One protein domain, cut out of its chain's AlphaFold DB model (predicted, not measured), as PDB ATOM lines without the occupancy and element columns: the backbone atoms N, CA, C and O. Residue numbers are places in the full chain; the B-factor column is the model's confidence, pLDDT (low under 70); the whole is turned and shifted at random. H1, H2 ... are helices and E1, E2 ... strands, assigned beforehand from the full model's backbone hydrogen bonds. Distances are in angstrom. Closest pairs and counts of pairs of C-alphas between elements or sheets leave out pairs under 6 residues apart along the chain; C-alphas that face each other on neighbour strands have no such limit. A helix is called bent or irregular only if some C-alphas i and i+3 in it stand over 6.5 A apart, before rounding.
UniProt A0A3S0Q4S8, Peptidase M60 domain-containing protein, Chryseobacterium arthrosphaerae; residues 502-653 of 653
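AT A GLANCE: This is residues 502 to 653 of the 653 residues of the protein "Peptidase M60 domain-containing protein" of Chryseobacterium arthrosphaerae (UniProt A0A3S0Q4S8). A four-stranded sheet has the long helix H3 laid slantwise over one face; H1 and H2 sit at one end of the domain, and H4, H5 and H6 cluster at the other, H6 crossing H3. The printed part has 152 residues, with six named helices and four named strands in the order H1 E1 E2 H2 H3 E3 E4 H4 H5 H6. The mixed sheet runs E1 E2 E3 E4, and the class is mixed, helices and strands. The whole is compact, with a radius of gyration of the C-alphas of 15.8 A and spans of 48 by 34 by 31 A.

IN THESE COORDINATES: Begin at C-alpha 522, (46.757, 23.047, -25.367), where E1, residues 522 to 526, starts. Then find E2, residues 530 to 535, 15.8 A long, E3, residues 578 to 583, 16.8 A, and E4, residues 595 to 598. H3, residues 548 to 564, runs 24.1 A from (37.427, 28.177, -12.760). H1 is residues 508 to 516, H2 536 to 543, H4 608 to 613 and H5 617 to 623. H5 is irregular, but only just: C-alphas 620 and 623 are 6.8 A apart. H6, residues 641 to 651, is 14.9 A long and ends at (20.027, 29.533, -17.234).

HOW THE PARTS SIT: Start at the hairpin E1 and E2, antiparallel, with N 523 and O 534 2.9 A apart. E2 and E3 are parallel, with N 533 to O 580 at 2.9 A; E3 and E4 are parallel, with N 581 to O 595 at 2.9 A. E2, H2, H3 and E3 form a strand-helix-strand unit, two parallel neighbour strands with helices between, and its crossover is left-handed. H2 and H3 on one face of the sheet make two layers. H3's height over the sheet is 8.8 A. H5 is on the same face as H3, over none of the strands; its closest C-alphas to E4 are Ile 620 and Val 595, 5.9 A. H1 only grazes the sheet with residues 514 to 515. H1 and H2 only just touch, with 3 pairs of C-alphas within 8 A, the closest Leu 515 and Lys 536, 5.7 A. H6 touches H3, closest C-alphas Ile 643 and Glu 561, 6.5 A, at a steep tilt of 59 degrees, opposite ways. H6 also touches H4, C-alphas Ile 648 and Ile 613 being closest at 6.9 A. In H1, H3, H4 and H6 every O i to N i+4 pair is within hydrogen-bond range; H2 has 3 of 4, H5 2 of 3.

THE WHOLE: The C-alphas farthest apart, Pro 509 and Ser 633, are 50.9 A apart. The printed part has no cut. The long links are H3 to E3, E3 to E4 and H5 to H6. Mean pLDDT of the printed part is 75.2; residues 602 to 631, 636 and 639 to 653 are under 70.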
ATOM      1  N   TYR A 502      44.645  21.437 -15.118       96.06
ATOM      2  CA  TYR A 502      43.782  22.182 -14.217       96.06
ATOM      3  C   TYR A 502      42.730  21.263 -13.593       96.06
ATOM      4  O   TYR A 502      41.964  20.592 -14.291       96.06
ATOM      5  N   LYS A 503      42.643  21.280 -12.265       93.62
ATOM      6  CA  LYS A 503      41.546  20.677 -11.503       93.62
ATOM      7  C   LYS A 503      41.027  21.719 -10.518       93.62
ATOM      8  O   LYS A 503      41.743  22.645 -10.136       93.62
ATOM      9  N   LYS A 504      39.781  21.571 -10.066       90.00
ATOM     10  CA  LYS A 504      39.236  22.447  -9.022       90.00
ATOM     11  C   LYS A 504      40.169  22.454  -7.803       90.00
ATOM     12  O   LYS A 504      40.476  21.396  -7.259       90.00
ATOM     13  N   GLY A 505      40.591  23.646  -7.381       88.81
ATOM     14  CA  GLY A 505      41.537  23.833  -6.276       88.81
ATOM     15  C   GLY A 505      43.005  23.980  -6.691       88.81
ATOM     16  O   GLY A 505      43.842  24.186  -5.816       88.81
ATOM     17  N   THR A 506      43.336  23.918  -7.987       93.25
ATOM     18  CA  THR A 506      44.644  24.364  -8.493       93.25
ATOM     19  C   THR A 506      44.897  25.819  -8.075       93.25
ATOM     20  O   THR A 506      44.036  26.680  -8.257       93.25
ATOM     21  N   ALA A 507      46.079  26.096  -7.518       91.19
ATOM     22  CA  ALA A 507      46.455  27.438  -7.077       91.19
ATOM     23  C   ALA A 507      46.753  28.360  -8.272       91.19
ATOM     24  O   ALA A 507      47.310  27.911  -9.271       91.19
ATOM     25  N   SER A 508      46.449  29.658  -8.159       88.50
ATOM     26  CA  SER A 508      46.666  30.619  -9.254       88.50
ATOM     27  C   SER A 508      48.106  30.653  -9.790       88.50
ATOM     28  O   SER A 508      48.250  30.585 -11.005       88.50
ATOM     29  N   PRO A 509      49.177  30.660  -8.964       87.62
ATOM     30  CA  PRO A 509      50.544  30.631  -9.495       87.62
ATOM     31  C   PRO A 509      50.841  29.376 -10.319       87.62
ATOM     32  O   PRO A 509      51.485  29.456 -11.360       87.62
ATOM     33  N   GLU A 510      50.325  28.224  -9.882       91.38
ATOM     34  CA  GLU A 510      50.469  26.970 -10.615       91.38
ATOM     35  C   GLU A 510      49.709  27.017 -11.945       91.38
ATOM     36  O   GLU A 510      50.208  26.572 -12.974       91.38
ATOM     37  N   TRP A 511      48.500  27.582 -11.945       93.12
ATOM     38  CA  TRP A 511      47.731  27.785 -13.168       93.12
ATOM     39  C   TRP A 511      48.472  28.664 -14.179       93.12
ATOM     40  O   TRP A 511      48.610  28.285 -15.343       93.12
ATOM     41  N   THR A 512      49.004  29.796 -13.724       89.75
ATOM     42  CA  THR A 512      49.790  30.702 -14.561       89.75
ATOM     43  C   THR A 512      51.051  30.028 -15.108       89.75
ATOM     44  O   THR A 512      51.377  30.199 -16.281       89.75
ATOM     45  N   GLU A 513      51.747  29.220 -14.306       89.06
ATOM     46  CA  GLU A 513      52.894  28.434 -14.771       89.06
ATOM     47  C   GLU A 513      52.487  27.440 -15.870       89.06
ATOM     48  O   GLU A 513      53.106  27.409 -16.933       89.06
ATOM     49  N   MET A 514      51.397  26.690 -15.678       92.31
ATOM     50  CA  MET A 514      50.890  25.747 -16.685       92.31
ATOM     51  C   MET A 514      50.516  26.435 -18.003       92.31
ATOM     52  O   MET A 514      50.805  25.905 -19.078       92.31
ATOM     53  N   LEU A 515      49.907  27.623 -17.948       90.25
ATOM     54  CA  LEU A 515      49.569  28.406 -19.139       90.25
ATOM     55  C   LEU A 515      50.798  28.914 -19.905       90.25
ATOM     56  O   LEU A 515      50.707  29.142 -21.108       90.25
ATOM     57  N   THR A 516      51.934  29.093 -19.231       88.88
ATOM     58  CA  THR A 516      53.073  29.864 -19.760       88.88
ATOM     59  C   THR A 516      54.380  29.072 -19.840       88.88
ATOM     60  O   THR A 516      55.432  29.625 -20.151       88.88
ATOM     61  N   ASN A 517      54.330  27.762 -19.585       90.31
ATOM     62  CA  ASN A 517      55.489  26.866 -19.651       90.31
ATOM     63  C   ASN A 517      55.975  26.556 -21.082       90.31
ATOM     64  O   ASN A 517      57.038  25.960 -21.241       90.31
ATOM     65  N   ASP A 518      55.201  26.935 -22.106       89.12
ATOM     66  CA  ASP A 518      55.433  26.677 -23.537       89.12
ATOM     67  C   ASP A 518      55.664  25.195 -23.904       89.12
ATOM     68  O   ASP A 518      56.248  24.884 -24.941       89.12
ATOM     69  N   VAL A 519      55.212  24.262 -23.060       93.94
ATOM     70  CA  VAL A 519      55.405  22.816 -23.267       93.94
ATOM     71  C   VAL A 519      54.526  22.292 -24.403       93.94
ATOM     72  O   VAL A 519      54.954  21.459 -25.199       93.94
ATOM     73  N   TYR A 520      53.283  22.766 -24.464       96.06
ATOM     74  CA  TYR A 520      52.285  22.367 -25.452       96.06
ATOM     75  C   TYR A 520      51.237  23.475 -25.611       96.06
ATOM     76  O   TYR A 520      50.919  24.130 -24.613       96.06
ATOM     77  N   PRO A 521      50.684  23.705 -26.818       93.94
ATOM     78  CA  PRO A 521      49.749  24.808 -27.061       93.94
ATOM     79  C   PRO A 521      48.373  24.597 -26.423       93.94
ATOM     80  O   PRO A 521      47.636  25.561 -26.239       93.94
ATOM     81  N   LYS A 522      48.016  23.360 -26.057       95.00
ATOM     82  CA  LYS A 522      46.757  23.047 -25.367       95.00
ATOM     83  C   LYS A 522      46.978  22.703 -23.891       95.00
ATOM     84  O   LYS A 522      48.054  22.245 -23.491       95.00
ATOM     85  N   VAL A 523      45.944  22.892 -23.079       96.00
ATOM     86  CA  VAL A 523      45.917  22.522 -21.657       96.00
ATOM     87  C   VAL A 523      44.669  21.709 -21.328       96.00
ATOM     88  O   VAL A 523      43.560  22.057 -21.741       96.00
ATOM     89  N   ASP A 524      44.859  20.629 -20.568       97.62
ATOM     90  CA  ASP A 524      43.766  19.832 -20.016       97.62
ATOM     91  C   ASP A 524      43.168  20.529 -18.790       97.62
ATOM     92  O   ASP A 524      43.881  20.921 -17.859       97.62
ATOM     93  N   MET A 525      41.842  20.628 -18.744       95.62
ATOM     94  CA  MET A 525      41.102  21.111 -17.581       95.62
ATOM     95  C   MET A 525      39.944  20.173 -17.255       95.62
ATOM     96  O   MET A 525      39.259  19.667 -18.144       95.62
ATOM     97  N   GLN A 526      39.709  19.937 -15.966       94.94
ATOM     98  CA  GLN A 526      38.663  19.029 -15.502       94.94
ATOM     99  C   GLN A 526      37.605  19.749 -14.668       94.94
ATOM    100  O   GLN A 526      37.892  20.264 -13.584       94.94
ATOM    101  N   GLY A 527      36.367  19.694 -15.150       93.44
ATOM    102  CA  GLY A 527      35.160  19.939 -14.372       93.44
ATOM    103  C   GLY A 527      34.590  18.658 -13.754       93.44
ATOM    104  O   GLY A 527      35.182  17.575 -13.800       93.44
ATOM    105  N   TYR A 528      33.404  18.769 -13.169       93.25
ATOM    106  CA  TYR A 528      32.589  17.657 -12.687       93.25
ATOM    107  C   TYR A 528      31.907  16.906 -13.831       93.25
ATOM    108  O   TYR A 528      31.799  15.683 -13.776       93.25
ATOM    109  N   TYR A 529      31.457  17.624 -14.861       90.75
ATOM    110  CA  TYR A 529      30.702  17.065 -15.984       90.75
ATOM    111  C   TYR A 529      31.412  17.236 -17.328       90.75
ATOM    112  O   TYR A 529      31.022  16.582 -18.299       90.75
ATOM    113  N   THR A 530      32.454  18.069 -17.378       90.19
ATOM    114  CA  THR A 530      33.196  18.414 -18.595       90.19
ATOM    115  C   THR A 530      34.693  18.147 -18.475       90.19
ATOM    116  O   THR A 530      35.320  18.458 -17.464       90.19
ATOM    117  N   GLY A 531      35.271  17.528 -19.501       93.88
ATOM    118  CA  GLY A 531      36.708  17.564 -19.762       93.88
ATOM    119  C   GLY A 531      36.962  18.598 -20.849       93.88
ATOM    120  O   GLY A 531      36.251  18.596 -21.852       93.88
ATOM    121  N   LEU A 532      37.933  19.484 -20.651       93.19
ATOM    122  CA  LEU A 532      38.255  20.549 -21.596       93.19
ATOM    123  C   LEU A 532      39.698  20.393 -22.079       93.19
ATOM    124  O   LEU A 532      40.593  20.228 -21.253       93.19
ATOM    125  N   VAL A 533      39.921  20.501 -23.387       95.19
ATOM    126  CA  VAL A 533      41.256  20.603 -23.996       95.19
ATOM    127  C   VAL A 533      41.314  21.913 -24.766       95.19
ATOM    128  O   VAL A 533      40.848  22.002 -25.901       95.19
ATOM    129  N   MET A 534      41.819  22.958 -24.114       91.12
ATOM    130  CA  MET A 534      41.698  24.327 -24.623       91.12
ATOM    131  C   MET A 534      43.047  24.889 -25.045       91.12
ATOM    132  O   MET A 534      44.072  24.580 -24.441       91.12
ATOM    133  N   ASP A 535      43.034  25.756 -26.051       91.00
ATOM    134  CA  ASP A 535      44.204  26.510 -26.471       91.00
ATOM    135  C   ASP A 535      44.638  27.495 -25.384       91.00
ATOM    136  O   ASP A 535      43.844  28.314 -24.908       91.00
ATOM    137  N   LYS A 536      45.909  27.417 -24.986       90.38
ATOM    138  CA  LYS A 536      46.464  28.260 -23.929       90.38
ATOM    139  C   LYS A 536      46.380  29.733 -24.293       90.38
ATOM    140  O   LYS A 536      46.062  30.527 -23.412       90.38
ATOM    141  N   SER A 537      46.594  30.111 -25.555       82.81
ATOM    142  CA  SER A 537      46.520  31.517 -25.976       82.81
ATOM    143  C   SER A 537      45.115  32.085 -25.766       82.81
ATOM    144  O   SER A 537      44.935  33.174 -25.217       82.81
ATOM    145  N   ALA A 538      44.097  31.298 -26.110       81.12
ATOM    146  CA  ALA A 538      42.714  31.721 -26.020       81.12
ATOM    147  C   ALA A 538      42.240  31.796 -24.561       81.12
ATOM    148  O   ALA A 538      41.583  32.763 -24.178       81.12
ATOM    149  N   VAL A 539      42.620  30.827 -23.721       85.38
ATOM    150  CA  VAL A 539      42.308  30.869 -22.283       85.38
ATOM    151  C   VAL A 539      43.048  32.018 -21.594       85.38
ATOM    152  O   VAL A 539      42.462  32.709 -20.763       85.38
ATOM    153  N   THR A 540      44.298  32.276 -21.971       83.19
ATOM    154  CA  THR A 540      45.115  33.339 -21.373       83.19
ATOM    155  C   THR A 540      44.488  34.721 -21.565       83.19
ATOM    156  O   THR A 540      44.464  35.512 -20.629       83.19
ATOM    157  N   ASN A 541      43.877  35.000 -22.716       76.81
ATOM    158  CA  ASN A 541      43.251  36.300 -22.980       76.81
ATOM    159  C   ASN A 541      42.075  36.649 -22.046       76.81
ATOM    160  O   ASN A 541      41.792  37.831 -21.850       76.81
ATOM    161  N   PHE A 542      41.396  35.656 -21.461       75.69
ATOM    162  CA  PHE A 542      40.152  35.873 -20.701       75.69
ATOM    163  C   PHE A 542      40.168  35.312 -19.276       75.69
ATOM    164  O   PHE A 542      39.374  35.731 -18.437       75.69
ATOM    165  N   HIS A 543      41.056  34.359 -19.003       82.81
ATOM    166  CA  HIS A 543      41.059  33.534 -17.797       82.81
ATOM    167  C   HIS A 543      42.486  33.280 -17.279       82.81
ATOM    168  O   HIS A 543      42.786  32.208 -16.747       82.81
ATOM    169  N   TYR A 544      43.374  34.272 -17.426       84.56
ATOM    170  CA  TYR A 544      44.779  34.181 -17.010       84.56
ATOM    171  C   TYR A 544      44.956  33.853 -15.523       84.56
ATOM    172  O   TYR A 544      45.719  32.953 -15.186       84.56
ATOM    173  N   ASP A 545      44.220  34.528 -14.637       82.62
ATOM    174  CA  ASP A 545      44.370  34.344 -13.185       82.62
ATOM    175  C   ASP A 545      43.661  33.084 -12.664       82.62
ATOM    176  O   ASP A 545      44.035  32.513 -11.632       82.62
ATOM    177  N   SER A 546      42.603  32.657 -13.361       87.69
ATOM    178  CA  SER A 546      41.860  31.439 -13.045       87.69
ATOM    179  C   SER A 546      40.941  31.009 -14.194       87.69
ATOM    180  O   SER A 546      40.144  31.825 -14.676       87.69
ATOM    181  N   PRO A 547      40.927  29.714 -14.558       89.81
ATOM    182  CA  PRO A 547      39.975  29.154 -15.505       89.81
ATOM    183  C   PRO A 547      38.707  28.629 -14.819       89.81
ATOM    184  O   PRO A 547      37.805  28.161 -15.509       89.81
ATOM    185  N   GLN A 548      38.593  28.701 -13.484       90.69
ATOM    186  CA  GLN A 548      37.427  28.177 -12.760       90.69
ATOM    187  C   GLN A 548      36.095  28.720 -13.300       90.69
ATOM    188  O   GLN A 548      35.202  27.907 -13.534       90.69
ATOM    189  N   PRO A 549      35.944  30.033 -13.589       86.94
ATOM    190  CA  PRO A 549      34.690  30.551 -14.134       86.94
ATOM    191  C   PRO A 549      34.328  29.948 -15.499       86.94
ATOM    192  O   PRO A 549      33.148  29.765 -15.797       86.94
ATOM    193  N   LEU A 550      35.332  29.626 -16.324       84.69
ATOM    194  CA  LEU A 550      35.141  28.972 -17.617       84.69
ATOM    195  C   LEU A 550      34.669  27.525 -17.427       84.69
ATOM    196  O   LEU A 550      33.671  27.118 -18.022       84.69
ATOM    197  N   VAL A 551      35.352  26.774 -16.557       89.06
ATOM    198  CA  VAL A 551      35.008  25.383 -16.225       89.06
ATOM    199  C   VAL A 551      33.595  25.293 -15.647       89.06
ATOM    200  O   VAL A 551      32.791  24.495 -16.124       89.06
ATOM    201  N   ASP A 552      33.255  26.150 -14.679       87.25
ATOM    202  CA  ASP A 552      31.940  26.163 -14.026       87.25
ATOM    203  C   ASP A 552      30.807  26.410 -15.026       87.25
ATOM    204  O   ASP A 552      29.746  25.786 -14.950       87.25
ATOM    205  N   LYS A 553      31.026  27.297 -16.001       80.69
ATOM    206  CA  LYS A 553      30.044  27.579 -17.051       80.69
ATOM    207  C   LYS A 553      29.803  26.367 -17.953       80.69
ATOM    208  O   LYS A 553      28.648  26.063 -18.248       80.69
ATOM    209  N   TYR A 554      30.857  25.682 -18.393       82.50
ATOM    210  CA  TYR A 554      30.713  24.486 -19.226       82.50
ATOM    211  C   TYR A 554      30.092  23.320 -18.452       82.50
ATOM    212  O   TYR A 554      29.190  22.651 -18.961       82.50
ATOM    213  N   ASP A 555      30.479  23.129 -17.191       87.00
ATOM    214  CA  ASP A 555      29.848  22.156 -16.300       87.00
ATOM    215  C   ASP A 555      28.359  22.439 -16.095       87.00
ATOM    216  O   ASP A 555      27.550  21.510 -16.118       87.00
ATOM    217  N   MET A 556      27.981  23.706 -15.915       83.50
ATOM    218  CA  MET A 556      26.585  24.114 -15.776       83.50
ATOM    219  C   MET A 556      25.770  23.770 -17.027       83.50
ATOM    220  O   MET A 556      24.646  23.281 -16.890       83.50
ATOM    221  N   ILE A 557      26.329  23.972 -18.226       77.62
ATOM    222  CA  ILE A 557      25.682  23.573 -19.485       77.62
ATOM    223  C   ILE A 557      25.407  22.067 -19.463       77.62
ATOM    224  O   ILE A 557      24.250  21.660 -19.547       77.62
ATOM    225  N   VAL A 558      26.434  21.237 -19.258       81.62
ATOM    226  CA  VAL A 558      26.290  19.770 -19.323       81.62
ATOM    227  C   VAL A 558      25.415  19.216 -18.202       81.62
ATOM    228  O   VAL A 558      24.622  18.297 -18.423       81.62
ATOM    229  N   LYS A 559      25.503  19.781 -16.995       86.94
ATOM    230  CA  LYS A 559      24.600  19.440 -15.891       86.94
ATOM    231  C   LYS A 559      23.149  19.686 -16.288       86.94
ATOM    232  O   LYS A 559      22.311  18.808 -16.104       86.94
ATOM    233  N   SER A 560      22.863  20.848 -16.859       81.44
ATOM    234  CA  SER A 560      21.505  21.226 -17.248       81.44
ATOM    235  C   SER A 560      20.980  20.347 -18.395       81.44
ATOM    236  O   SER A 560      19.819  19.938 -18.379       81.44
ATOM    237  N   GLU A 561      21.836  19.932 -19.338       78.38
ATOM    238  CA  GLU A 561      21.473  18.913 -20.337       78.38
ATOM    239  C   GLU A 561      21.081  17.582 -19.681       78.38
ATOM    240  O   GLU A 561      20.061  16.979 -20.026       78.38
ATOM    241  N   ARG A 562      21.866  17.116 -18.701       84.25
ATOM    242  CA  ARG A 562      21.570  15.889 -17.944       84.25
ATOM    243  C   ARG A 562      20.275  15.997 -17.139       84.25
ATOM    244  O   ARG A 562      19.548  15.007 -17.034       84.25
ATOM    245  N   GLU A 563      19.962  17.172 -16.597       85.00
ATOM    246  CA  GLU A 563      18.689  17.446 -15.917       85.00
ATOM    247  C   GLU A 563      17.502  17.320 -16.864       85.00
ATOM    248  O   GLU A 563      16.567  16.577 -16.555       85.00
ATOM    249  N   LEU A 564      17.575  17.944 -18.043       82.00
ATOM    250  CA  LEU A 564      16.536  17.845 -19.071       82.00
ATOM    251  C   LEU A 564      16.334  16.401 -19.558       82.00
ATOM    252  O   LEU A 564      15.205  15.983 -19.811       82.00
ATOM    253  N   MET A 565      17.403  15.602 -19.620       78.75
ATOM    254  CA  MET A 565      17.328  14.167 -19.933       78.75
ATOM    255  C   MET A 565      16.825  13.297 -18.765       78.75
ATOM    256  O   MET A 565      16.655  12.087 -18.922       78.75
ATOM    257  N   GLY A 566      16.597  13.877 -17.584       86.81
ATOM    258  CA  GLY A 566      16.114  13.170 -16.398       86.81
ATOM    259  C   GLY A 566      17.168  12.317 -15.684       86.81
ATOM    260  O   GLY A 566      16.803  11.484 -14.856       86.81
ATOM    261  N   PHE A 567      18.466  12.505 -15.958       88.81
ATOM    262  CA  PHE A 567      19.532  11.675 -15.374       88.81
ATOM    263  C   PHE A 567      19.536  11.741 -13.847       88.81
ATOM    264  O   PHE A 567      19.716  10.719 -13.188       88.81
ATOM    265  N   PHE A 568      19.291  12.920 -13.278       91.12
ATOM    266  CA  PHE A 568      19.224  13.089 -11.827       91.12
ATOM    267  C   PHE A 568      17.905  12.563 -11.255       91.12
ATOM    268  O   PHE A 568      17.923  11.785 -10.306       91.12
ATOM    269  N   LYS A 569      16.767  12.886 -11.890       93.62
ATOM    270  CA  LYS A 569      15.432  12.429 -11.461       93.62
ATOM    271  C   LYS A 569      15.322  10.902 -11.380       93.62
ATOM    272  O   LYS A 569      14.672  10.389 -10.478       93.62
ATOM    273  N   TYR A 570      15.947  10.182 -12.313       92.88
ATOM    274  CA  TYR A 570      15.879   8.717 -12.394       92.88
ATOM    275  C   TYR A 570      17.139   8.004 -11.881       92.88
ATOM    276  O   TYR A 570      17.299   6.806 -12.130       92.88
ATOM    277  N   ASN A 571      18.035   8.723 -11.192       91.69
ATOM    278  CA  ASN A 571      19.297   8.200 -10.659       91.69
ATOM    279  C   ASN A 571      20.122   7.415 -11.705       91.69
ATOM    280  O   ASN A 571      20.549   6.282 -11.489       91.69
ATOM    281  N   LYS A 572      20.284   8.009 -12.891       89.31
ATOM    282  CA  LYS A 572      21.042   7.478 -14.039       89.31
ATOM    283  C   LYS A 572      22.337   8.247 -14.298       89.31
ATOM    284  O   LYS A 572      22.883   8.176 -15.397       89.31
ATOM    285  N   ASN A 573      22.815   9.014 -13.319       87.50
ATOM    286  CA  ASN A 573      24.018   9.814 -13.501       87.50
ATOM    287  C   ASN A 573      25.233   8.915 -13.777       87.50
ATOM    288  O   ASN A 573      25.394   7.855 -13.174       87.50
ATOM    289  N   VAL A 574      26.089   9.355 -14.695       89.88
ATOM    290  CA  VAL A 574      27.333   8.668 -15.053       89.88
ATOM    291  C   VAL A 574      28.521   9.517 -14.627       89.88
ATOM    292  O   VAL A 574      28.487  10.745 -14.724       89.88
ATOM    293  N   LYS A 575      29.579   8.853 -14.159       93.06
ATOM    294  CA  LYS A 575      30.829   9.503 -13.747       93.06
ATOM    295  C   LYS A 575      31.577  10.133 -14.927       93.06
ATOM    296  O   LYS A 575      32.268  11.127 -14.737       93.06
ATOM    297  N   ASN A 576      31.443   9.554 -16.120       93.94
ATOM    298  CA  ASN A 576      32.066  10.074 -17.331       93.94
ATOM    299  C   ASN A 576      31.591  11.514 -17.609       93.94
ATOM    300  O   ASN A 576      30.459  11.883 -17.295       93.94
ATOM    301  N   ARG A 577      32.449  12.307 -18.235       93.19
ATOM    302  CA  ARG A 577      32.294  13.695 -18.649       93.19
ATOM    303  C   ARG A 577      32.053  13.782 -20.152       93.19
ATOM    304  O   ARG A 577      32.370  12.861 -20.901       93.19
ATOM    305  N   GLN A 578      31.521  14.907 -20.608       88.88
ATOM    306  CA  GLN A 578      31.570  15.268 -22.026       88.88
ATOM    307  C   GLN A 578      32.884  16.001 -22.318       88.88
ATOM    308  O   GLN A 578      33.357  16.766 -21.480       88.88
ATOM    309  N   LEU A 579      33.481  15.759 -23.485       90.25
ATOM    310  CA  LEU A 579      34.689  16.464 -23.915       90.25
ATOM    311  C   LEU A 579      34.315  17.730 -24.689       90.25
ATOM    312  O   LEU A 579      33.473  17.670 -25.586       90.25
ATOM    313  N   MET A 580      34.988  18.836 -24.399       88.06
ATOM    314  CA  MET A 580      35.009  20.036 -25.233       88.06
ATOM    315  C   MET A 580      36.457  20.375 -25.569       88.06
ATOM    316  O   MET A 580      37.340  20.234 -24.723       88.06
ATOM    317  N   TYR A 581      36.713  20.801 -26.796       88.81
ATOM    318  CA  TYR A 581      38.064  21.112 -27.241       88.81
ATOM    319  C   TYR A 581      38.066  22.234 -28.273       88.81
ATOM    320  O   TYR A 581      37.066  22.451 -28.962       88.81
ATOM    321  N   THR A 582      39.180  22.959 -28.348       87.00
ATOM    322  CA  THR A 582      39.335  24.100 -29.260       87.00
ATOM    323  C   THR A 582      40.370  23.837 -30.343       87.00
ATOM    324  O   THR A 582      41.493  23.437 -30.022       87.00
ATOM    325  N   GLU A 583      40.028  24.191 -31.575       86.19
ATOM    326  CA  GLU A 583      40.937  24.277 -32.726       86.19
ATOM    327  C   GLU A 583      40.721  25.622 -33.439       86.19
ATOM    328  O   GLU A 583      39.908  26.434 -33.005       86.19
ATOM    329  N   SER A 584      41.429  25.876 -34.534       85.00
ATOM    330  CA  SER A 584      41.365  27.124 -35.310       85.00
ATOM    331  C   SER A 584      40.744  26.931 -36.698       85.00
ATOM    332  O   SER A 584      40.907  27.776 -37.577       85.00
ATOM    333  N   VAL A 585      40.090  25.790 -36.930       84.12
ATOM    334  CA  VAL A 585      39.490  25.406 -38.215       84.12
ATOM    335  C   VAL A 585      38.272  24.507 -37.998       84.12
ATOM    336  O   VAL A 585      38.158  23.852 -36.973       84.12
ATOM    337  N   GLY A 586      37.381  24.399 -38.987       79.75
ATOM    338  CA  GLY A 586      36.303  23.395 -38.999       79.75
ATOM    339  C   GLY A 586      34.962  23.836 -38.396       79.75
ATOM    340  O   GLY A 586      33.978  23.107 -38.520       79.75
ATOM    341  N   GLY A 587      34.877  25.038 -37.822       78.75
ATOM    342  CA  GLY A 587      33.645  25.611 -37.278       78.75
ATOM    343  C   GLY A 587      33.139  24.956 -35.993       78.75
ATOM    344  O   GLY A 587      33.794  24.118 -35.388       78.75
ATOM    345  N   TRP A 588      31.961  25.358 -35.514       77.81
ATOM    346  CA  TRP A 588      31.406  24.836 -34.255       77.81
ATOM    347  C   TRP A 588      30.469  23.653 -34.492       77.81
ATOM    348  O   TRP A 588      29.462  23.792 -35.193       77.81
ATOM    349  N   PHE A 589      30.752  22.505 -33.868       74.94
ATOM    350  CA  PHE A 589      29.923  21.303 -33.991       74.94
ATOM    351  C   PHE A 589      30.069  20.341 -32.803       74.94
ATOM    352  O   PHE A 589      31.090  20.301 -32.120       74.94
ATOM    353  N   GLY A 590      29.048  19.516 -32.575       72.81
ATOM    354  CA  GLY A 590      29.154  18.310 -31.755       72.81
ATOM    355  C   GLY A 590      29.499  17.099 -32.621       72.81
ATOM    356  O   GLY A 590      28.745  16.762 -33.532       72.81
ATOM    357  N   GLY A 591      30.631  16.450 -32.352       70.69
ATOM    358  CA  GLY A 591      31.142  15.322 -33.135       70.69
ATOM    359  C   GLY A 591      31.402  14.061 -32.310       70.69
ATOM    360  O   GLY A 591      31.132  13.996 -31.113       70.69
ATOM    361  N   THR A 592      31.973  13.044 -32.961       74.06
ATOM    362  CA  THR A 592      32.306  11.739 -32.355       74.06
ATOM    363  C   THR A 592      33.237  11.857 -31.146       74.06
ATOM    364  O   THR A 592      33.127  11.058 -30.214       74.06
ATOM    365  N   LEU A 593      34.143  12.839 -31.164       80.50
ATOM    366  CA  LEU A 593      35.142  13.078 -30.122       80.50
ATOM    367  C   LEU A 593      34.564  13.834 -28.919       80.50
ATOM    368  O   LEU A 593      34.849  13.515 -27.768       80.50
ATOM    369  N   GLY A 594      33.748  14.844 -29.199       81.38
ATOM    370  CA  GLY A 594      33.360  15.874 -28.249       81.38
ATOM    371  C   GLY A 594      32.708  17.050 -28.959       81.38
ATOM    372  O   GLY A 594      32.389  16.992 -30.148       81.38
ATOM    373  N   VAL A 595      32.543  18.129 -28.215       82.12
ATOM    374  CA  VAL A 595      32.180  19.443 -28.734       82.12
ATOM    375  C   VAL A 595      33.439  20.130 -29.255       82.12
ATOM    376  O   VAL A 595      34.372  20.368 -28.491       82.12
ATOM    377  N   HIS A 596      33.441  20.456 -30.540       83.81
ATOM    378  CA  HIS A 596      34.506  21.181 -31.214       83.81
ATOM    379  C   HIS A 596      34.196  22.685 -31.254       83.81
ATOM    380  O   HIS A 596      33.105  23.086 -31.678       83.81
ATOM    381  N   LEU A 597      35.161  23.508 -30.841       81.25
ATOM    382  CA  LEU A 597      35.069  24.967 -30.798       81.25
ATOM    383  C   LEU A 597      36.183  25.603 -31.646       81.25
ATOM    384  O   LEU A 597      37.334  25.666 -31.229       81.25
ATOM    385  N   ASP A 598      35.821  26.099 -32.825       82.38
ATOM    386  CA  ASP A 598      36.709  26.857 -33.714       82.38
ATOM    387  C   ASP A 598      36.932  28.288 -33.194       82.38
ATOM    388  O   ASP A 598      35.983  29.065 -33.051       82.38
ATOM    389  N   LEU A 599      38.185  28.640 -32.918       78.75
ATOM    390  CA  LEU A 599      38.603  29.939 -32.392       78.75
ATOM    391  C   LEU A 599      38.539  31.077 -33.424       78.75
ATOM    392  O   LEU A 599      38.646  32.243 -33.038       78.75
ATOM    393  N   THR A 600      38.357  30.771 -34.712       75.19
ATOM    394  CA  THR A 600      38.254  31.768 -35.794       75.19
ATOM    395  C   THR A 600      36.830  32.279 -36.033       75.19
ATOM    396  O   THR A 600      36.649  33.287 -36.714       75.19
ATOM    397  N   TRP A 601      35.813  31.616 -35.472       70.56
ATOM    398  CA  TRP A 601      34.404  32.018 -35.586       70.56
ATOM    399  C   TRP A 601      34.023  33.095 -34.551       70.56
ATOM    400  O   TRP A 601      34.768  33.364 -33.608       70.56
ATOM    401  N   GLU A 602      32.861  33.747 -34.726       51.84
ATOM    402  CA  GLU A 602      32.429  34.849 -33.852       51.84
ATOM    403  C   GLU A 602      32.358  34.450 -32.362       51.84
ATOM    404  O   GLU A 602      31.707  33.479 -31.976       51.84
ATOM    405  N   CYS A 603      32.978  35.307 -31.540       45.72
ATOM    406  CA  CYS A 603      33.176  35.243 -30.089       45.72
ATOM    407  C   CYS A 603      34.306  34.309 -29.608       45.72
ATOM    408  O   CYS A 603      34.106  33.156 -29.221       45.72
ATOM    409  N   ARG A 604      35.514  34.890 -29.560       58.09
ATOM    410  CA  ARG A 604      36.719  34.379 -28.893       58.09
ATOM    411  C   ARG A 604      36.436  34.123 -27.409       58.09
ATOM    412  O   ARG A 604      36.658  35.019 -26.614       58.09
ATOM    413  N   ILE A 605      35.909  32.957 -27.028       49.84
ATOM    414  CA  ILE A 605      35.757  32.440 -25.639       49.84
ATOM    415  C   ILE A 605      34.998  33.361 -24.643       49.84
ATOM    416  O   ILE A 605      34.667  32.937 -23.533       49.84
ATOM    417  N   GLN A 606      34.625  34.587 -25.017       45.69
ATOM    418  CA  GLN A 606      33.897  35.519 -24.174       45.69
ATOM    419  C   GLN A 606      32.503  34.951 -23.936       45.69
ATOM    420  O   GLN A 606      31.590  35.062 -24.741       45.69
ATOM    421  N   LEU A 607      32.336  34.383 -22.747       48.12
ATOM    422  CA  LEU A 607      31.049  34.087 -22.145       48.12
ATOM    423  C   LEU A 607      30.330  32.909 -22.826       48.12
ATOM    424  O   LEU A 607      29.588  33.075 -23.795       48.12
ATOM    425  N   PRO A 608      30.353  31.729 -22.188       50.19
ATOM    426  CA  PRO A 608      29.475  30.610 -22.539       50.19
ATOM    427  C   PRO A 608      27.984  30.992 -22.607       50.19
ATOM    428  O   PRO A 608      27.196  30.277 -23.209       50.19
ATOM    429  N   LEU A 609      27.590  32.149 -22.053       39.91
ATOM    430  CA  LEU A 609      26.247  32.716 -22.163       39.91
ATOM    431  C   LEU A 609      25.877  33.160 -23.599       39.91
ATOM    432  O   LEU A 609      24.761  32.901 -24.028       39.91
ATOM    433  N   GLN A 610      26.789  33.751 -24.382       37.47
ATOM    434  CA  GLN A 610      26.517  34.095 -25.794       37.47
ATOM    435  C   GLN A 610      26.512  32.852 -26.696       37.47
ATOM    436  O   GLN A 610      25.752  32.776 -27.660       37.47
ATOM    437  N   VAL A 611      27.272  31.822 -26.322       43.22
ATOM    438  CA  VAL A 611      27.213  30.477 -26.922       43.22
ATOM    439  C   VAL A 611      25.901  29.749 -26.568       43.22
ATOM    440  O   VAL A 611      25.370  28.955 -27.346       43.22
ATOM    441  N   LEU A 612      25.340  30.023 -25.389       43.56
ATOM    442  CA  LEU A 612      24.024  29.542 -24.955       43.56
ATOM    443  C   LEU A 612      22.876  30.228 -25.706       43.56
ATOM    444  O   LEU A 612      21.901  29.545 -25.999       43.56
ATOM    445  N   ILE A 613      22.999  31.527 -26.012       37.66
ATOM    446  CA  ILE A 613      21.931  32.381 -26.571       37.66
ATOM    447  C   ILE A 613      21.957  32.450 -28.110       37.66
ATOM    448  O   ILE A 613      20.910  32.625 -28.728       37.66
ATOM    449  N   SER A 614      23.115  32.291 -28.755       35.41
ATOM    450  CA  SER A 614      23.212  32.303 -30.222       35.41
ATOM    451  C   SER A 614      22.741  30.979 -30.843       35.41
ATOM    452  O   SER A 614      22.916  29.902 -30.266       35.41
ATOM    453  N   GLY A 615      22.199  31.034 -32.069       34.09
ATOM    454  CA  GLY A 615      21.813  29.846 -32.852       34.09
ATOM    455  C   GLY A 615      22.965  28.855 -33.105       34.09
ATOM    456  O   GLY A 615      22.730  27.701 -33.455       34.09
ATOM    457  N   SER A 616      24.214  29.265 -32.863       39.09
ATOM    458  CA  SER A 616      25.428  28.437 -32.880       39.09
ATOM    459  C   SER A 616      25.477  27.429 -31.729       39.09
ATOM    460  O   SER A 616      26.059  26.351 -31.852       39.09
ATOM    461  N   GLY A 617      24.809  27.724 -30.617       43.03
ATOM    462  CA  GLY A 617      24.700  26.793 -29.513       43.03
ATOM    463  C   GLY A 617      23.898  25.532 -29.867       43.03
ATOM    464  O   GLY A 617      24.205  24.455 -29.359       43.03
ATOM    465  N   ALA A 618      22.917  25.622 -30.772       38.38
ATOM    466  CA  ALA A 618      22.220  24.451 -31.312       38.38
ATOM    467  C   ALA A 618      23.185  23.451 -31.983       38.38
ATOM    468  O   ALA A 618      22.984  22.239 -31.884       38.38
ATOM    469  N   ARG A 619      24.262  23.960 -32.603       41.88
ATOM    470  CA  ARG A 619      25.287  23.184 -33.324       41.88
ATOM    471  C   ARG A 619      26.326  22.559 -32.392       41.88
ATOM    472  O   ARG A 619      26.697  21.406 -32.573       41.88
ATOM    473  N   ILE A 620      26.732  23.280 -31.345       44.78
ATOM    474  CA  ILE A 620      27.585  22.778 -30.247       44.78
ATOM    475  C   ILE A 620      26.889  21.633 -29.498       44.78
ATOM    476  O   ILE A 620      27.515  20.645 -29.123       44.78
ATOM    477  N   ARG A 621      25.566  21.731 -29.339       50.09
ATOM    478  CA  ARG A 621      24.729  20.755 -28.623       50.09
ATOM    479  C   ARG A 621      24.227  19.610 -29.510       50.09
ATOM    480  O   ARG A 621      23.465  18.754 -29.062       50.09
ATOM    481  N   ALA A 622      24.735  19.528 -30.744       40.56
ATOM    482  CA  ALA A 622      24.602  18.366 -31.617       40.56
ATOM    483  C   ALA A 622      25.455  17.165 -31.160       40.56
ATOM    484  O   ALA A 622      25.457  16.156 -31.855       40.56
ATOM    485  N   TYR A 623      26.103  17.214 -29.979       44.59
ATOM    486  CA  TYR A 623      26.816  16.084 -29.351       44.59
ATOM    487  C   TYR A 623      25.930  14.856 -29.072       44.59
ATOM    488  O   TYR A 623      26.390  13.803 -28.636       44.59
ATOM    489  N   GLN A 624      24.649  14.927 -29.420       49.31
ATOM    490  CA  GLN A 624      23.776  13.767 -29.476       49.31
ATOM    491  C   GLN A 624      23.386  13.403 -30.920       49.31
ATOM    492  O   GLN A 624      22.187  13.273 -31.209       49.31
ATOM    493  N   PRO A 625      24.333  13.223 -31.872       38.25
ATOM    494  CA  PRO A 625      23.939  12.897 -33.219       38.25
ATOM    495  C   PRO A 625      23.532  11.421 -33.271       38.25
ATOM    496  O   PRO A 625      24.340  10.513 -33.105       38.25
ATOM    497  N   GLY A 626      22.237  11.188 -33.494       41.47
ATOM    498  CA  GLY A 626      21.739   9.932 -34.050       41.47
ATOM    499  C   GLY A 626      20.928   9.018 -33.138       41.47
ATOM    500  O   GLY A 626      20.414   8.030 -33.655       41.47
ATOM    501  N   LYS A 627      20.773   9.287 -31.831       47.66
ATOM    502  CA  LYS A 627      20.102   8.298 -30.966       47.66
ATOM    503  C   LYS A 627      19.194   8.817 -29.847       47.66
ATOM    504  O   LYS A 627      18.523   7.990 -29.238       47.66
ATOM    505  N   THR A 628      19.064  10.122 -29.586       50.59
ATOM    506  CA  THR A 628      18.100  10.560 -28.554       50.59
ATOM    507  C   THR A 628      16.724   9.986 -28.868       50.59
ATOM    508  O   THR A 628      16.314  10.039 -30.028       50.59
ATOM    509  N   ARG A 629      15.990   9.463 -27.873       56.88
ATOM    510  CA  ARG A 629      14.654   8.857 -28.088       56.88
ATOM    511  C   ARG A 629      13.656   9.781 -28.810       56.88
ATOM    512  O   ARG A 629      12.616   9.308 -29.244       56.88
ATOM    513  N   VAL A 630      13.979  11.067 -28.920       69.06
ATOM    514  CA  VAL A 630      13.184  12.125 -29.545       69.06
ATOM    515  C   VAL A 630      13.676  12.552 -30.938       69.06
ATOM    516  O   VAL A 630      13.108  13.482 -31.485       69.06
ATOM    517  N   ARG A 631      14.699  11.913 -31.531       69.44
ATOM    518  CA  ARG A 631      15.189  12.220 -32.893       69.44
ATOM    519  C   ARG A 631      14.734  11.151 -33.886       69.44
ATOM    520  O   ARG A 631      14.957   9.966 -33.660       69.44
ATOM    521  N   TRP A 632      14.178  11.575 -35.020       77.38
ATOM    522  CA  TRP A 632      13.857  10.718 -36.172       77.38
ATOM    523  C   TRP A 632      14.354  11.333 -37.490       77.38
ATOM    524  O   TRP A 632      14.849  12.465 -37.516       77.38
ATOM    525  N   SER A 633      14.277  10.578 -38.589       77.94
ATOM    526  CA  SER A 633      14.732  11.052 -39.905       77.94
ATOM    527  C   SER A 633      14.077  12.392 -40.271       77.94
ATOM    528  O   SER A 633      12.886  12.584 -40.036       77.94
ATOM    529  N   GLY A 634      14.866  13.335 -40.789       77.06
ATOM    530  CA  GLY A 634      14.417  14.697 -41.106       77.06
ATOM    531  C   GLY A 634      14.440  15.701 -39.941       77.06
ATOM    532  O   GLY A 634      14.202  16.877 -40.172       77.06
ATOM    533  N   THR A 635      14.771  15.287 -38.709       75.62
ATOM    534  CA  THR A 635      14.756  16.181 -37.519       75.62
ATOM    535  C   THR A 635      16.119  16.416 -36.869       75.62
ATOM    536  O   THR A 635      16.198  16.854 -35.717       75.62
ATOM    537  N   GLY A 636      17.199  16.120 -37.602       65.50
ATOM    538  CA  GLY A 636      18.574  16.159 -37.094       65.50
ATOM    539  C   GLY A 636      18.996  17.504 -36.497       65.50
ATOM    540  O   GLY A 636      19.632  17.494 -35.452       65.50
ATOM    541  N   GLU A 637      18.559  18.609 -37.108       71.75
ATOM    542  CA  GLU A 637      18.853  19.995 -36.688       71.75
ATOM    543  C   GLU A 637      17.670  20.683 -35.980       71.75
ATOM    544  O   GLU A 637      17.659  21.899 -35.785       71.75
ATOM    545  N   ILE A 638      16.630  19.915 -35.633       70.00
ATOM    546  CA  ILE A 638      15.412  20.431 -34.994       70.00
ATOM    547  C   ILE A 638      15.341  19.963 -33.542       70.00
ATOM    548  O   ILE A 638      15.147  20.762 -32.631       70.00
ATOM    549  N   THR A 639      15.491  18.661 -33.309       69.00
ATOM    550  CA  THR A 639      15.226  18.036 -31.998       69.00
ATOM    551  C   THR A 639      16.270  18.389 -30.938       69.00
ATOM    552  O   THR A 639      15.933  18.522 -29.762       69.00
ATOM    553  N   ASN A 640      17.510  18.658 -31.347       65.62
ATOM    554  CA  ASN A 640      18.566  19.237 -30.512       65.62
ATOM    555  C   ASN A 640      18.199  20.629 -29.959       65.62
ATOM    556  O   ASN A 640      18.654  20.990 -28.872       65.62
ATOM    557  N   ASN A 641      17.322  21.389 -30.630       66.69
ATOM    558  CA  ASN A 641      16.892  22.699 -30.132       66.69
ATOM    559  C   ASN A 641      16.008  22.620 -28.881       66.69
ATOM    560  O   ASN A 641      15.916  23.600 -28.151       66.69
ATOM    561  N   ILE A 642      15.405  21.467 -28.568       66.62
ATOM    562  CA  ILE A 642      14.644  21.288 -27.318       66.62
ATOM    563  C   ILE A 642      15.555  21.530 -26.109       66.62
ATOM    564  O   ILE A 642      15.182  22.228 -25.166       66.62
ATOM    565  N   ILE A 643      16.780  21.001 -26.170       63.31
ATOM    566  CA  ILE A 643      17.798  21.197 -25.137       63.31
ATOM    567  C   ILE A 643      18.210  22.674 -25.090       63.31
ATOM    568  O   ILE A 643      18.311  23.254 -24.015       63.31
ATOM    569  N   HIS A 644      18.375  23.314 -26.250       59.34
ATOM    570  CA  HIS A 644      18.720  24.733 -26.347       59.34
ATOM    571  C   HIS A 644      17.683  25.659 -25.693       59.34
ATOM    572  O   HIS A 644      18.065  26.494 -24.875       59.34
ATOM    573  N   TYR A 645      16.396  25.512 -26.014       58.88
ATOM    574  CA  TYR A 645      15.345  26.354 -25.436       58.88
ATOM    575  C   TYR A 645      15.120  26.057 -23.950       58.88
ATOM    576  O   TYR A 645      14.936  26.986 -23.169       58.88
ATOM    577  N   GLY A 646      15.211  24.787 -23.533       56.81
ATOM    578  CA  GLY A 646      15.165  24.424 -22.115       56.81
ATOM    579  C   GLY A 646      16.289  25.084 -21.309       56.81
ATOM    580  O   GLY A 646      16.047  25.605 -20.228       56.81
ATOM    581  N   LEU A 647      17.501  25.142 -21.866       57.38
ATOM    582  CA  LEU A 647      18.642  25.822 -21.252       57.38
ATOM    583  C   LEU A 647      18.472  27.344 -21.174       57.38
ATOM    584  O   LEU A 647      18.849  27.924 -20.165       57.38
ATOM    585  N   ILE A 648      17.908  27.992 -22.200       57.09
ATOM    586  CA  ILE A 648      17.576  29.430 -22.150       57.09
ATOM    587  C   ILE A 648      16.640  29.704 -20.965       57.09
ATOM    588  O   ILE A 648      16.859  30.653 -20.224       57.09
ATOM    589  N   ILE A 649      15.644  28.841 -20.752       51.00
ATOM    590  CA  ILE A 649      14.668  28.980 -19.662       51.00
ATOM    591  C   ILE A 649      15.298  28.707 -18.284       51.00
ATOM    592  O   ILE A 649      14.927  29.345 -17.307       51.00
ATOM    593  N   ILE A 650      16.236  27.757 -18.185       50.97
ATOM    594  CA  ILE A 650      16.862  27.357 -16.909       50.97
ATOM    595  C   ILE A 650      18.015  28.293 -16.506       50.97
ATOM    596  O   ILE A 650      18.240  28.516 -15.318       50.97
ATOM    597  N   CYS A 651      18.766  28.823 -17.474       42.62
ATOM    598  CA  CYS A 651      20.027  29.533 -17.234       42.62
ATOM    599  C   CYS A 651      19.931  31.065 -17.352       42.62
ATOM    600  O   CYS A 651      20.935  31.738 -17.106       42.62
ATOM    601  N   ILE A 652      18.779  31.618 -17.745       41.25
ATOM    602  CA  ILE A 652      18.528  33.065 -17.783       41.25
ATOM    603  C   ILE A 652      17.493  33.389 -16.692       41.25
ATOM    604  O   ILE A 652      16.337  32.998 -16.852       41.25
ATOM    605  N   PRO A 653      17.886  34.041 -15.579       36.22
ATOM    606  CA  PRO A 653      16.933  34.661 -14.665       36.22
ATOM    607  C   PRO A 653      16.250  35.885 -15.282       36.22
ATOM    608  O   PRO A 653      16.908  36.595 -16.084       36.22
TER     609      PRO A 653